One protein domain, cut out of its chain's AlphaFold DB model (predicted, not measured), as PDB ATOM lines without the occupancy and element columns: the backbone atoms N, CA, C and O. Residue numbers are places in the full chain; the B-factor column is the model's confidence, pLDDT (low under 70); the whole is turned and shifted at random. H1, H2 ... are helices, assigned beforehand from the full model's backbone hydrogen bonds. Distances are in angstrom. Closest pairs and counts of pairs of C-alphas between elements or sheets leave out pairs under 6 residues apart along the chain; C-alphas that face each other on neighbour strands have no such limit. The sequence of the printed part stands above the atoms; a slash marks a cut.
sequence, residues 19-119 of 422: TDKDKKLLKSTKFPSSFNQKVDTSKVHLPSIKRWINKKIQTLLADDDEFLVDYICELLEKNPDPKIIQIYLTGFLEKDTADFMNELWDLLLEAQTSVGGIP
ATOM      1  N   THR A  19     -12.420  -2.721  19.807       59.91
ATOM      2  CA  THR A  19     -13.658  -2.027  20.215       59.91
ATOM      3  C   THR A  19     -14.819  -3.020  20.258       59.91
ATOM      4  O   THR A  19     -15.071  -3.689  19.244       59.91
ATOM      5  N   ASP A  20     -15.558  -3.076  21.363       64.81
ATOM      6  CA  ASP A  20     -16.682  -4.002  21.484       64.81
ATOM      7  C   ASP A  20     -17.646  -3.828  20.308       64.81
ATOM      8  O   ASP A  20     -18.040  -2.703  19.970       64.81
ATOM      9  N   LYS A  21     -18.022  -4.945  19.675       67.88
ATOM     10  CA  LYS A  21     -18.960  -4.957  18.541       67.88
ATOM     11  C   LYS A  21     -20.254  -4.248  18.935       67.88
ATOM     12  O   LYS A  21     -20.731  -3.396  18.198       67.88
ATOM     13  N   ASP A  22     -20.698  -4.493  20.157       66.12
ATOM     14  CA  ASP A  22     -21.823  -3.888  20.857       66.12
ATOM     15  C   ASP A  22     -21.678  -2.358  20.963       66.12
ATOM     16  O   ASP A  22     -22.596  -1.622  20.613       66.12
ATOM     17  N   LYS A  23     -20.496  -1.841  21.343       66.38
ATOM     18  CA  LYS A  23     -20.206  -0.389  21.396       66.38
ATOM     19  C   LYS A  23     -20.065   0.253  20.011       66.38
ATOM     20  O   LYS A  23     -20.207   1.474  19.907       66.38
ATOM     21  N   LYS A  24     -19.781  -0.525  18.960       64.38
ATOM     22  CA  LYS A  24     -19.899  -0.086  17.558       64.38
ATOM     23  C   LYS A  24     -21.367  -0.081  17.115       64.38
ATOM     24  O   LYS A  24     -21.813   0.929  16.576       64.38
ATOM     25  N   LEU A  25     -22.129  -1.130  17.427       66.19
ATOM     26  CA  LEU A  25     -23.539  -1.265  17.063       66.19
ATOM     27  C   LEU A  25     -24.397  -0.176  17.727       66.19
ATOM     28  O   LEU A  25     -25.131   0.509  17.025       66.19
ATOM     29  N   LEU A  26     -24.171   0.103  19.020       69.62
ATOM     30  CA  LEU A  26     -24.736   1.231  19.786       69.62
ATOM     31  C   LEU A  26     -24.512   2.617  19.158       69.62
ATOM     32  O   LEU A  26     -25.182   3.573  19.542       69.62
ATOM     33  N   LYS A  27     -23.530   2.760  18.260       61.12
ATOM     34  CA  LYS A  27     -23.216   4.019  17.565       61.12
ATOM     35  C   LYS A  27     -23.743   4.048  16.128       61.12
ATOM     36  O   LYS A  27     -23.820   5.129  15.553       61.12
ATOM     37  N   SER A  28     -24.091   2.897  15.550       57.00
ATOM     38  CA  SER A  28     -24.670   2.787  14.205       57.00
ATOM     39  C   SER A  28     -26.191   2.619  14.198       57.00
ATOM     40  O   SER A  28     -26.830   2.992  13.215       57.00
ATOM     41  N   THR A  29     -26.786   2.061  15.258       64.38
ATOM     42  CA  THR A  29     -28.242   1.921  15.373       64.38
ATOM     43  C   THR A  29     -28.908   3.275  15.620       64.38
ATOM     44  O   THR A  29     -28.453   4.100  16.412       64.38
ATOM     45  N   LYS A  30     -30.018   3.519  14.917       63.72
ATOM     46  CA  LYS A  30     -30.853   4.708  15.110       63.72
ATOM     47  C   LYS A  30     -31.904   4.397  16.169       63.72
ATOM     48  O   LYS A  30     -32.857   3.681  15.883       63.72
ATOM     49  N   PHE A  31     -31.734   4.934  17.372       69.50
ATOM     50  CA  PHE A  31     -32.727   4.791  18.439       69.50
ATOM     51  C   PHE A  31     -33.901   5.769  18.247       69.50
ATOM     52  O   PHE A  31     -33.650   6.939  17.934       69.50
ATOM     53  N   PRO A  32     -35.159   5.349  18.473       71.38
ATOM     54  CA  PRO A  32     -36.304   6.254  18.535       71.38
ATOM     55  C   PRO A  32     -36.268   7.148  19.777       71.38
ATOM     56  O   PRO A  32     -35.515   6.923  20.727       71.38
ATOM     57  N   SER A  33     -37.158   8.143  19.806       67.81
ATOM     58  CA  SER A  33     -37.288   9.043  20.957       67.81
ATOM     59  C   SER A  33     -37.822   8.343  22.218       67.81
ATOM     60  O   SER A  33     -37.429   8.717  23.325       67.81
ATOM     61  N   SER A  34     -38.661   7.308  22.078       69.50
ATOM     62  CA  SER A  34     -39.261   6.594  23.216       69.50
ATOM     63  C   SER A  34     -38.228   5.865  24.085       69.50
ATOM     64  O   SER A  34     -38.391   5.807  25.303       69.50
ATOM     65  N   PHE A  35     -37.089   5.451  23.517       75.44
ATOM     66  CA  PHE A  35     -35.973   4.822  24.246       75.44
ATOM     67  C   PHE A  35     -35.276   5.764  25.252       75.44
ATOM     68  O   PHE A  35     -34.383   5.333  25.982       75.44
ATOM     69  N   ASN A  36     -35.634   7.055  25.287       74.75
ATOM     70  CA  ASN A  36     -35.156   7.990  26.311       74.75
ATOM     71  C   ASN A  36     -36.002   7.949  27.598       74.75
ATOM     72  O   ASN A  36     -35.544   8.430  28.637       74.75
ATOM     73  N   GLN A  37     -37.215   7.388  27.555       75.12
ATOM     74  CA  GLN A  37     -38.077   7.220  28.725       75.12
ATOM     75  C   GLN A  37     -37.802   5.868  29.395       75.12
ATOM     76  O   GLN A  37     -37.763   4.836  28.728       75.12
ATOM     77  N   LYS A  38     -37.605   5.876  30.720       77.19
ATOM     78  CA  LYS A  38     -37.304   4.674  31.510       77.19
ATOM     79  C   LYS A  38     -38.576   3.948  31.949       77.19
ATOM     80  O   LYS A  38     -39.445   4.553  32.577       77.19
ATOM     81  N   VAL A  39     -38.623   2.645  31.682       81.44
ATOM     82  CA  VAL A  39     -39.692   1.734  32.104       81.44
ATOM     83  C   VAL A  39     -39.378   1.164  33.490       81.44
ATOM     84  O   VAL A  39     -38.336   0.543  33.686       81.44
ATOM     85  N   ASP A  40     -40.303   1.313  34.438       79.19
ATOM     86  CA  ASP A  40     -40.264   0.602  35.721       79.19
ATOM     87  C   ASP A  40     -40.926  -0.779  35.565       79.19
ATOM     88  O   ASP A  40     -42.147  -0.899  35.696       79.19
ATOM     89  N   THR A  41     -40.162  -1.843  35.307       77.38
ATOM     90  CA  THR A  41     -40.742  -3.183  35.072       77.38
ATOM     91  C   THR A  41     -41.514  -3.739  36.273       77.38
ATOM     92  O   THR A  41     -42.486  -4.465  36.084       77.38
ATOM     93  N   SER A  42     -41.219  -3.296  37.500       76.06
ATOM     94  CA  SER A  42     -42.013  -3.617  38.703       76.06
ATOM     95  C   SER A  42     -43.444  -3.050  38.703       76.06
ATOM     96  O   SER A  42     -44.251  -3.456  39.535       76.06
ATOM     97  N   LYS A  43     -43.770  -2.101  37.812       77.00
ATOM     98  CA  LYS A  43     -45.129  -1.544  37.635       77.00
ATOM     99  C   LYS A  43     -45.895  -2.211  36.487       77.00
ATOM    100  O   LYS A  43     -47.019  -1.810  36.202       77.00
ATOM    101  N   VAL A  44     -45.289  -3.187  35.811       82.56
ATOM    102  CA  VAL A  44     -45.757  -3.751  34.542       82.56
ATOM    103  C   VAL A  44     -46.099  -5.230  34.705       82.56
ATOM    104  O   VAL A  44     -45.361  -5.994  35.321       82.56
ATOM    105  N   HIS A  45     -47.215  -5.667  34.120       83.38
ATOM    106  CA  HIS A  45     -47.629  -7.065  34.150       83.38
ATOM    107  C   HIS A  45     -46.863  -7.889  33.100       83.38
ATOM    108  O   HIS A  45     -47.373  -8.191  32.016       83.38
ATOM    109  N   LEU A  46     -45.626  -8.269  33.443       83.12
ATOM    110  CA  LEU A  46     -44.726  -9.070  32.601       83.12
ATOM    111  C   LEU A  46     -45.398 -10.304  31.952       83.12
ATOM    112  O   LEU A  46     -45.170 -10.511  30.761       83.12
ATOM    113  N   PRO A  47     -46.296 -11.074  32.611       84.62
ATOM    114  CA  PRO A  47     -46.963 -12.212  31.967       84.62
ATOM    115  C   PRO A  47     -47.899 -11.848  30.800       84.62
ATOM    116  O   PRO A  47     -48.139 -12.698  29.942       84.62
ATOM    117  N   SER A  48     -48.423 -10.615  30.727       84.31
ATOM    118  CA  SER A  48     -49.140 -10.141  29.526       84.31
ATOM    119  C   SER A  48     -48.165  -9.840  28.392       84.31
ATOM    120  O   SER A  48     -48.407 -10.227  27.251       84.31
ATOM    121  N   ILE A  49     -47.038  -9.197  28.707       85.94
ATOM    122  CA  ILE A  49     -46.035  -8.816  27.708       85.94
ATOM    123  C   ILE A  49     -45.307 -10.052  27.165       85.94
ATOM    124  O   ILE A  49     -45.150 -10.155  25.955       85.94
ATOM    125  N   LYS A  50     -45.000 -11.062  27.992       86.94
ATOM    126  CA  LYS A  50     -44.459 -12.358  27.536       86.94
ATOM    127  C   LYS A  50     -45.346 -13.029  26.474       86.94
ATOM    128  O   LYS A  50     -44.838 -13.532  25.477       86.94
ATOM    129  N   ARG A  51     -46.676 -12.987  26.640       87.00
ATOM    130  CA  ARG A  51     -47.638 -13.523  25.650       87.00
ATOM    131  C   ARG A  51     -47.629 -12.744  24.332       87.00
ATOM    132  O   ARG A  51     -47.849 -13.331  23.279       87.00
ATOM    133  N   TRP A  52     -47.381 -11.437  24.382       88.12
ATOM    134  CA  TRP A  52     -47.252 -10.591  23.194       88.12
ATOM    135  C   TRP A  52     -45.912 -10.787  22.487       88.12
ATOM    136  O   TRP A  52     -45.896 -10.934  21.271       88.12
ATOM    137  N   ILE A  53     -44.816 -10.881  23.251       88.12
ATOM    138  CA  ILE A  53     -43.474 -11.197  22.746       88.12
ATOM    139  C   ILE A  53     -43.514 -12.521  21.976       88.12
ATOM    140  O   ILE A  53     -43.076 -12.552  20.834       88.12
ATOM    141  N   ASN A  54     -44.116 -13.573  22.544       88.25
ATOM    142  CA  ASN A  54     -44.299 -14.856  21.859       88.25
ATOM    143  C   ASN A  54     -45.127 -14.719  20.562       88.25
ATOM    144  O   ASN A  54     -44.615 -15.070  19.503       88.25
ATOM    145  N   LYS A  55     -46.327 -14.106  20.598       86.88
ATOM    146  CA  LYS A  55     -47.130 -13.832  19.380       86.88
ATOM    147  C   LYS A  55     -46.338 -13.084  18.291       86.88
ATOM    148  O   LYS A  55     -46.510 -13.352  17.104       86.88
ATOM    149  N   LYS A  56     -45.512 -12.104  18.676       87.06
ATOM    150  CA  LYS A  56     -44.716 -11.292  17.742       87.06
ATOM    151  C   LYS A  56     -43.503 -12.045  17.205       87.06
ATOM    152  O   LYS A  56     -43.265 -11.974  16.006       87.06
ATOM    153  N   ILE A  57     -42.808 -12.821  18.035       86.56
ATOM    154  CA  ILE A  57     -41.733 -13.723  17.596       86.56
ATOM    155  C   ILE A  57     -42.277 -14.737  16.585       86.56
ATOM    156  O   ILE A  57     -41.752 -14.779  15.482       86.56
ATOM    157  N   GLN A  58     -43.411 -15.389  16.862       86.44
ATOM    158  CA  GLN A  58     -44.136 -16.268  15.921       86.44
ATOM    159  C   GLN A  58     -44.565 -15.596  14.600       86.44
ATOM    160  O   GLN A  58     -44.937 -16.277  13.647       86.44
ATOM    161  N   THR A  59     -44.580 -14.260  14.541       86.19
ATOM    162  CA  THR A  59     -44.919 -13.495  13.328       86.19
ATOM    163  C   THR A  59     -43.672 -13.106  12.519       86.19
ATOM    164  O   THR A  59     -43.774 -12.912  11.310       86.19
ATOM    165  N   LEU A  60     -42.511 -12.975  13.171       84.00
ATOM    166  CA  LEU A  60     -41.238 -12.566  12.557       84.00
ATOM    167  C   LEU A  60     -40.345 -13.769  12.207       84.00
ATOM    168  O   LEU A  60     -39.682 -13.781  11.173       84.00
ATOM    169  N   LEU A  61     -40.356 -14.792  13.058       79.25
ATOM    170  CA  LEU A  61     -39.638 -16.053  12.919       79.25
ATOM    171  C   LEU A  61     -40.666 -17.163  12.671       79.25
ATOM    172  O   LEU A  61     -41.611 -17.330  13.437       79.25
ATOM    173  N   ALA A  62     -40.490 -17.911  11.578       69.50
ATOM    174  CA  ALA A  62     -41.378 -19.024  11.225       69.50
ATOM    175  C   ALA A  62     -41.119 -20.294  12.062       69.50
ATOM    176  O   ALA A  62     -41.992 -21.157  12.136       69.50
ATOM    177  N   ASP A  63     -39.940 -20.386  12.684       66.12
ATOM    178  CA  ASP A  63     -39.596 -21.377  13.702       66.12
ATOM    179  C   ASP A  63     -39.718 -20.724  15.092       66.12
ATOM    180  O   ASP A  63     -39.183 -19.639  15.333       66.12
ATOM    181  N   ASP A  64     -40.456 -21.370  15.994       65.38
ATOM    182  CA  ASP A  64     -40.904 -20.806  17.276       65.38
ATOM    183  C   ASP A  64     -39.808 -20.928  18.356       65.38
ATOM    184  O   ASP A  64     -39.655 -21.969  19.000       65.38
ATOM    185  N   ASP A  65     -38.999 -19.879  18.535       77.06
ATOM    186  CA  ASP A  65     -37.933 -19.853  19.547       77.06
ATOM    187  C   ASP A  65     -38.481 -19.469  20.938       77.06
ATOM    188  O   ASP A  65     -38.453 -18.309  21.366       77.06
ATOM    189  N   GLU A  66     -38.975 -20.475  21.668       80.31
ATOM    190  CA  GLU A  66     -39.421 -20.333  23.063       80.31
ATOM    191  C   GLU A  66     -38.307 -19.815  24.000       80.31
ATOM    192  O   GLU A  66     -38.596 -19.122  24.978       80.31
ATOM    193  N   PHE A  67     -37.031 -20.100  23.705       85.62
ATOM    194  CA  PHE A  67     -35.899 -19.651  24.521       85.62
ATOM    195  C   PHE A  67     -35.636 -18.149  24.339       85.62
ATOM    196  O   PHE A  67     -35.367 -17.450  25.320       85.62
ATOM    197  N   LEU A  68     -35.795 -17.617  23.123       86.25
ATOM    198  CA  LEU A  68     -35.710 -16.179  22.853       86.25
ATOM    199  C   LEU A  68     -36.780 -15.383  23.623       86.25
ATOM    200  O   LEU A  68     -36.488 -14.303  24.141       86.25
ATOM    201  N   VAL A  69     -37.998 -15.923  23.757       87.94
ATOM    202  CA  VAL A  69     -39.073 -15.312  24.565       87.94
ATOM    203  C   VAL A  69     -38.648 -15.163  26.031       87.94
ATOM    204  O   VAL A  69     -38.836 -14.096  26.623       87.94
ATOM    205  N   ASP A  70     -38.061 -16.210  26.615       88.00
ATOM    206  CA  ASP A  70     -37.606 -16.205  28.012       88.00
ATOM    207  C   ASP A  70     -36.388 -15.307  28.224       88.00
ATOM    208  O   ASP A  70     -36.358 -14.532  29.182       88.00
ATOM    209  N   TYR A  71     -35.442 -15.315  27.285       88.94
ATOM    210  CA  TYR A  71     -34.273 -14.441  27.307       88.94
ATOM    211  C   TYR A  71     -34.650 -12.945  27.294       88.94
ATOM    212  O   TYR A  71     -34.079 -12.155  28.049       88.94
ATOM    213  N   ILE A  72     -35.663 -12.540  26.516       87.19
ATOM    214  CA  ILE A  72     -36.174 -11.154  26.538       87.19
ATOM    215  C   ILE A  72     -36.790 -10.812  27.900       87.19
ATOM    216  O   ILE A  72     -36.582  -9.708  28.409       87.19
ATOM    217  N   CYS A  73     -37.533 -11.741  28.505       85.88
ATOM    218  CA  CYS A  73     -38.122 -11.526  29.827       85.88
ATOM    219  C   CYS A  73     -37.031 -11.352  30.898       85.88
ATOM    220  O   CYS A  73     -37.098 -10.409  31.686       85.88
ATOM    221  N   GLU A  74     -35.981 -12.177  30.870       87.81
ATOM    222  CA  GLU A  74     -34.830 -12.074  31.779       87.81
ATOM    223  C   GLU A  74     -34.080 -10.732  31.631       87.81
ATOM    224  O   GLU A  74     -33.700 -10.111  32.630       87.81
ATOM    225  N   LEU A  75     -33.899 -10.248  30.395       86.19
ATOM    226  CA  LEU A  75     -33.299  -8.936  30.122       86.19
ATOM    227  C   LEU A  75     -34.140  -7.782  30.697       86.19
ATOM    228  O   LEU A  75     -33.586  -6.863  31.308       86.19
ATOM    229  N   LEU A  76     -35.468  -7.837  30.536       85.50
ATOM    230  CA  LEU A  76     -36.399  -6.837  31.074       85.50
ATOM    231  C   LEU A  76     -36.449  -6.843  32.612       85.50
ATOM    232  O   LEU A  76     -36.555  -5.779  33.226       85.50
ATOM    233  N   GLU A  77     -36.357  -8.014  33.245       82.62
ATOM    234  CA  GLU A  77     -36.340  -8.140  34.707       82.62
ATOM    235  C   GLU A  77     -35.048  -7.605  35.338       82.62
ATOM    236  O   GLU A  77     -35.101  -6.966  36.390       82.62
ATOM    237  N   LYS A  78     -33.885  -7.840  34.712       75.62
ATOM    238  CA  LYS A  78     -32.582  -7.506  35.314       75.62
ATOM    239  C   LYS A  78     -32.225  -6.024  35.239       75.62
ATOM    240  O   LYS A  78     -31.849  -5.458  36.260       75.62
ATOM    241  N   ASN A  79     -32.272  -5.418  34.052       67.81
ATOM    242  CA  ASN A  79     -32.053  -3.980  33.830       67.81
ATOM    243  C   ASN A  79     -32.566  -3.606  32.423       67.81
ATOM    244  O   ASN A  79     -31.878  -3.892  31.440       67.81
ATOM    245  N   PRO A  80     -33.732  -2.946  32.291       73.38
ATOM    246  CA  PRO A  80     -34.316  -2.629  30.992       73.38
ATOM    247  C   PRO A  80     -33.650  -1.396  30.350       73.38
ATOM    248  O   PRO A  80     -34.232  -0.316  30.292       73.38
ATOM    249  N   ASP A  81     -32.421  -1.550  29.849       82.00
ATOM    250  CA  ASP A  81     -31.781  -0.569  28.961       82.00
ATOM    251  C   ASP A  81     -32.153  -0.894  27.498       82.00
ATOM    252  O   ASP A  81     -31.594  -1.830  26.915       82.00
ATOM    253  N   PRO A  82     -33.058  -0.134  26.841       82.88
ATOM    254  CA  PRO A  82     -33.622  -0.522  25.540       82.88
ATOM    255  C   PRO A  82     -32.557  -0.614  24.444       82.88
ATOM    256  O   PRO A  82     -32.633  -1.447  23.545       82.88
ATOM    257  N   LYS A  83     -31.507   0.206  24.558       82.81
ATOM    258  CA  LYS A  83     -30.364   0.211  23.640       82.81
ATOM    259  C   LYS A  83     -29.525  -1.061  23.744       82.81
ATOM    260  O   LYS A  83     -28.962  -1.472  22.740       82.81
ATOM    261  N   ILE A  84     -29.443  -1.670  24.929       82.69
ATOM    262  CA  ILE A  84     -28.715  -2.923  25.168       82.69
ATOM    263  C   ILE A  84     -29.563  -4.109  24.695       82.69
ATOM    264  O   ILE A  84     -29.066  -4.950  23.951       82.69
ATOM    265  N   ILE A  85     -30.860  -4.120  25.027       86.00
ATOM    266  CA  ILE A  85     -31.807  -5.143  24.550       86.00
ATOM    267  C   ILE A  85     -31.831  -5.182  23.011       86.00
ATOM    268  O   ILE A  85     -31.763  -6.263  22.428       86.00
ATOM    269  N   GLN A  86     -31.819  -4.022  22.337       85.88
ATOM    270  CA  GLN A  86     -31.755  -3.969  20.873       85.88
ATOM    271  C   GLN A  86     -30.472  -4.600  20.302       85.88
ATOM    272  O   GLN A  86     -30.554  -5.247  19.263       85.88
ATOM    273  N   ILE A  87     -29.301  -4.468  20.945       84.12
ATOM    274  CA  ILE A  87     -28.067  -5.145  20.486       84.12
ATOM    275  C   ILE A  87     -28.271  -6.654  20.505       84.12
ATOM    276  O   ILE A  87     -28.070  -7.307  19.484       84.12
ATOM    277  N   TYR A  88     -28.683  -7.192  21.658       84.81
ATOM    278  CA  TYR A  88     -28.832  -8.631  21.834       84.81
ATOM    279  C   TYR A  88     -29.859  -9.197  20.856       84.81
ATOM    280  O   TYR A  88     -29.571 -10.179  20.178       84.81
ATOM    281  N   LEU A  89     -30.991  -8.513  20.670       86.00
ATOM    282  CA  LEU A  89     -32.002  -8.911  19.693       86.00
ATOM    283  C   LEU A  89     -31.580  -8.736  18.232       86.00
ATOM    284  O   LEU A  89     -32.051  -9.498  17.392       86.00
ATOM    285  N   THR A  90     -30.639  -7.839  17.916       84.81
ATOM    286  CA  THR A  90     -30.088  -7.729  16.550       84.81
ATOM    287  C   THR A  90     -29.331  -9.004  16.153       84.81
ATOM    288  O   THR A  90     -29.216  -9.298  14.967       84.81
ATOM    289  N   GLY A  91     -28.870  -9.800  17.127       83.50
ATOM    290  CA  GLY A  91     -28.287 -11.125  16.899       83.50
ATOM    291  C   GLY A  91     -29.286 -12.235  16.536       83.50
ATOM    292  O   GLY A  91     -28.840 -13.289  16.096       83.50
ATOM    293  N   PHE A  92     -30.598 -12.008  16.697       83.00
ATOM    294  CA  PHE A  92     -31.658 -12.992  16.412       83.00
ATOM    295  C   PHE A  92     -32.629 -12.517  15.317       83.00
ATOM    296  O   PHE A  92     -32.927 -13.256  14.387       83.00
ATOM    297  N   LEU A  93     -33.112 -11.274  15.421       81.19
ATOM    298  CA  LEU A  93     -34.136 -10.687  14.546       81.19
ATOM    299  C   LEU A  93     -33.549  -9.835  13.403       81.19
ATOM    300  O   LEU A  93     -34.304  -9.327  12.578       81.19
ATOM    301  N   GLU A  94     -32.222  -9.647  13.361       82.19
ATOM    302  CA  GLU A  94     -31.469  -8.789  12.429       82.19
ATOM    303  C   GLU A  94     -32.177  -7.466  12.062       82.19
ATOM    304  O   GLU A  94     -31.995  -6.443  12.727       82.19
ATOM    305  N   LYS A  95     -32.970  -7.492  10.984       81.00
ATOM    306  CA  LYS A  95     -33.623  -6.354  10.323       81.00
ATOM    307  C   LYS A  95     -34.872  -5.903  11.076       81.00
ATOM    308  O   LYS A  95     -35.049  -4.706  11.288       81.00
ATOM    309  N   ASP A  96     -35.677  -6.858  11.531       83.69
ATOM    310  CA  ASP A  96     -36.994  -6.603  12.124       83.69
ATOM    311  C   ASP A  96     -36.884  -6.207  13.606       83.69
ATOM    312  O   ASP A  96     -37.818  -5.667  14.201       83.69
ATOM    313  N   THR A  97     -35.690  -6.380  14.187       85.88
ATOM    314  CA  THR A  97     -35.306  -5.943  15.537       85.88
ATOM    315  C   THR A  97     -35.706  -4.505  15.845       85.88
ATOM    316  O   THR A  97     -36.098  -4.204  16.972       85.88
ATOM    317  N   ALA A  98     -35.544  -3.595  14.879       85.06
ATOM    318  CA  ALA A  98     -35.831  -2.183  15.086       85.06
ATOM    319  C   ALA A  98     -37.325  -1.971  15.342       85.06
ATOM    320  O   ALA A  98     -37.686  -1.414  16.374       85.06
ATOM    321  N   ASP A  99     -38.182  -2.479  14.461       86.88
ATOM    322  CA  ASP A  99     -39.626  -2.285  14.566       86.88
ATOM    323  C   ASP A  99     -40.221  -3.074  15.742       86.88
ATOM    324  O   ASP A  99     -41.014  -2.518  16.502       86.88
ATOM    325  N   PHE A 100     -39.737  -4.299  15.996       88.00
ATOM    326  CA  PHE A 100     -40.087  -5.070  17.196       88.00
ATOM    327  C   PHE A 100     -39.767  -4.313  18.494       88.00
ATOM    328  O   PHE A 100     -40.607  -4.234  19.391       88.00
ATOM    329  N   MET A 101     -38.564  -3.735  18.610       88.19
ATOM    330  CA  MET A 101     -38.170  -2.992  19.812       88.19
ATOM    331  C   MET A 101     -38.930  -1.675  19.975       88.19
ATOM    332  O   MET A 101     -39.147  -1.253  21.110       88.19
ATOM    333  N   ASN A 102     -39.350  -1.037  18.880       87.31
ATOM    334  CA  ASN A 102     -40.187   0.162  18.929       87.31
ATOM    335  C   ASN A 102     -41.559  -0.179  19.521       87.31
ATOM    336  O   ASN A 102     -41.958   0.405  20.527       87.31
ATOM    337  N   GLU A 103     -42.238  -1.181  18.951       88.31
ATOM    338  CA  GLU A 103     -43.533  -1.655  19.444       88.31
ATOM    339  C   GLU A 103     -43.450  -2.144  20.897       88.31
ATOM    340  O   GLU A 103     -44.284  -1.765  21.716       88.31
ATOM    341  N   LEU A 104     -42.431  -2.946  21.241       88.38
ATOM    342  CA  LEU A 104     -42.231  -3.455  22.601       88.38
ATOM    343  C   LEU A 104     -42.020  -2.317  23.606       88.38
ATOM    344  O   LEU A 104     -42.562  -2.368  24.710       88.38
ATOM    345  N   TRP A 105     -41.238  -1.292  23.252       89.00
ATOM    346  CA  TRP A 105     -40.962  -0.189  24.167       89.00
ATOM    347  C   TRP A 105     -42.168   0.732  24.340       89.00
ATOM    348  O   TRP A 105     -42.521   1.064  25.468       89.00
ATOM    349  N   ASP A 106     -42.864   1.077  23.258       86.88
ATOM    350  CA  ASP A 106     -44.072   1.902  23.329       86.88
ATOM    351  C   ASP A 106     -45.197   1.167  24.101       86.88
ATOM    352  O   ASP A 106     -45.880   1.771  24.932       86.88
ATOM    353  N   LEU A 107     -45.303  -0.160  23.947       86.44
ATOM    354  CA  LEU A 107     -46.164  -1.037  24.752       86.44
ATOM    355  C   LEU A 107     -45.773  -1.044  26.244       86.44
ATOM    356  O   LEU A 107     -46.642  -0.971  27.112       86.44
ATOM    357  N   LEU A 108     -44.478  -1.107  26.571       85.50
ATOM    358  CA  LEU A 108     -43.985  -1.019  27.955       85.50
ATOM    359  C   LEU A 108     -44.284   0.351  28.594       85.50
ATOM    360  O   LEU A 108     -44.591   0.425  29.787       85.50
ATOM    361  N   LEU A 109     -44.248   1.431  27.810       84.88
ATOM    362  CA  LEU A 109     -44.620   2.773  28.260       84.88
ATOM    363  C   LEU A 109     -46.139   2.907  28.463       84.88
ATOM    364  O   LEU A 109     -46.568   3.434  29.494       84.88
ATOM    365  N   GLU A 110     -46.967   2.357  27.565       83.12
ATOM    366  CA  GLU A 110     -48.412   2.216  27.806       83.12
ATOM    367  C   GLU A 110     -48.684   1.480  29.127       83.12
ATOM    368  O   GLU A 110     -49.478   1.961  29.941       83.12
ATOM    369  N   ALA A 111     -47.992   0.358  29.372       84.62
ATOM    370  CA  ALA A 111     -48.133  -0.442  30.589       84.62
ATOM    371  C   ALA A 111     -47.900   0.392  31.854       84.62
ATOM    372  O   ALA A 111     -48.719   0.368  32.772       84.62
ATOM    373  N   GLN A 112     -46.805   1.158  31.877       82.56
ATOM    374  CA  GLN A 112     -46.378   1.983  33.009       82.56
ATOM    375  C   GLN A 112     -47.353   3.138  33.313       82.56
ATOM    376  O   GLN A 112     -47.448   3.567  34.462       82.56
ATOM    377  N   THR A 113     -48.094   3.633  32.311       80.62
ATOM    378  CA  THR A 113     -49.161   4.641  32.509       80.62
ATOM    379  C   THR A 113     -50.511   4.048  32.927       80.62
ATOM    380  O   THR A 113     -51.402   4.786  33.352       80.62
ATOM    381  N   SER A 114     -50.686   2.732  32.799       78.88
ATOM    382  CA  SER A 114     -51.957   2.045  33.022       78.88
ATOM    383  C   SER A 114     -52.132   1.620  34.482       78.88
ATOM    384  O   SER A 114     -51.238   1.027  35.090       78.88
ATOM    385  N   VAL A 115     -53.312   1.880  35.057       66.44
ATOM    386  CA  VAL A 115     -53.632   1.536  36.454       66.44
ATOM    387  C   VAL A 115     -53.847   0.023  36.574       66.44
ATOM    388  O   VAL A 115     -54.962  -0.476  36.457       66.44
ATOM    389  N   GLY A 116     -52.746  -0.704  36.774       66.88
ATOM    390  CA  GLY A 116     -52.698  -2.169  36.790       66.88
ATOM    391  C   GLY A 116     -51.561  -2.779  35.961       66.88
ATOM    392  O   GLY A 116     -51.443  -3.999  35.925       66.88
ATOM    393  N   GLY A 117     -50.727  -1.971  35.290       70.19
ATOM    394  CA  GLY A 117     -49.549  -2.464  34.564       70.19
ATOM    395  C   GLY A 117     -49.853  -3.216  33.265       70.19
ATOM    396  O   GLY A 117     -48.970  -3.881  32.723       70.19
ATOM    397  N   ILE A 118     -51.091  -3.141  32.767       71.94
ATOM    398  CA  ILE A 118     -51.552  -3.793  31.535       71.94
ATOM    399  C   ILE A 118     -51.791  -2.707  30.468       71.94
ATOM    400  O   ILE A 118     -52.634  -1.838  30.694       71.94
ATOM    401  N   PRO A 119     -51.076  -2.723  29.327       69.94
ATOM    402  CA  PRO A 119     -51.329  -1.841  28.180       69.94
ATOM    403  C   PRO A 119     -52.771  -1.846  27.685       69.94
ATOM    404  O   PRO A 119     -53.461  -2.863  27.775       69.94
TER     405      PRO A 119
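This is residues 19 to 119 of the 422 residues of the protein "Putative RNA splicing factor" of Tieghemostelium lacteum (UniProt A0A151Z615). What is the main picture? Helices H3 to H6 form an up-and-down bundle of two helical hairpins, H3 with H4 and H5 with H6, with few close contacts between the hairpins. Short H2 packs on H6, and H1 packs on H5 at one end of the longest axis. What is printed, and how large is it? The 101 residues hold six named helices, H1 to H6 in chain order, and no named strand; the class is all helix. The whole is compact, with a radius of gyration of the C-alphas of 13.2 A and spans of 42 by 32 by 21 A.

What do the first two helices touch? H1, residues 21 to 28, touches H5, residues 82 to 93, at residues 83 to 87 of H5 alone, only just about perpendicular at 73 degrees; the closest C-alphas, Asp 22 and Ile 87, are 6.4 A apart. H2, residues 33 to 36, touches H6, residues 97 to 113, at residues 102 to 106 of H6 alone, the closest C-alphas being Ser 34 and Asp 106, 6.7 A. How do the hairpins stand? H3, residues 46 to 60, touches H4, residues 66 to 78, at a steep tilt of 43 degrees, opposite ways, closest at C-alphas Asn 54 and Val 69, 5.9 A. H5 touches H6 at a steep tilt of 42 degrees, opposite ways, closest at C-alphas Thr 90 and Thr 97, 5.6 A. H4 and H5 are close but not clearly touching, their closest C-alphas, Leu 75 and Ile 85, 6.9 A apart. Are the helix backbones complete? Each O i to N i+4 pair is within hydrogen-bond range in H4 and H6, against 3 of 4 in H1, 10 of 11 in H3 and 5 of 8 in H5; H2 is too short for such a pair.

Where do the helices begin and end? H1 begins at C-alpha 21 (-18.960, -4.957, 18.541), and H6 ends at C-alpha 113 (-49.161, 4.641, 32.509). How long are the longer ones? From first to last C-alpha, H3 measures 20.6 A, H4 19.0 A, H5 15.0 A and H6 24.3 A.

Is there a cut or a long link? The printed part has no cut, and no link is long. Where is confidence low? The mean pLDDT of the printed part is 79.5, with 22 residues under 70, among them residues 19 to 31.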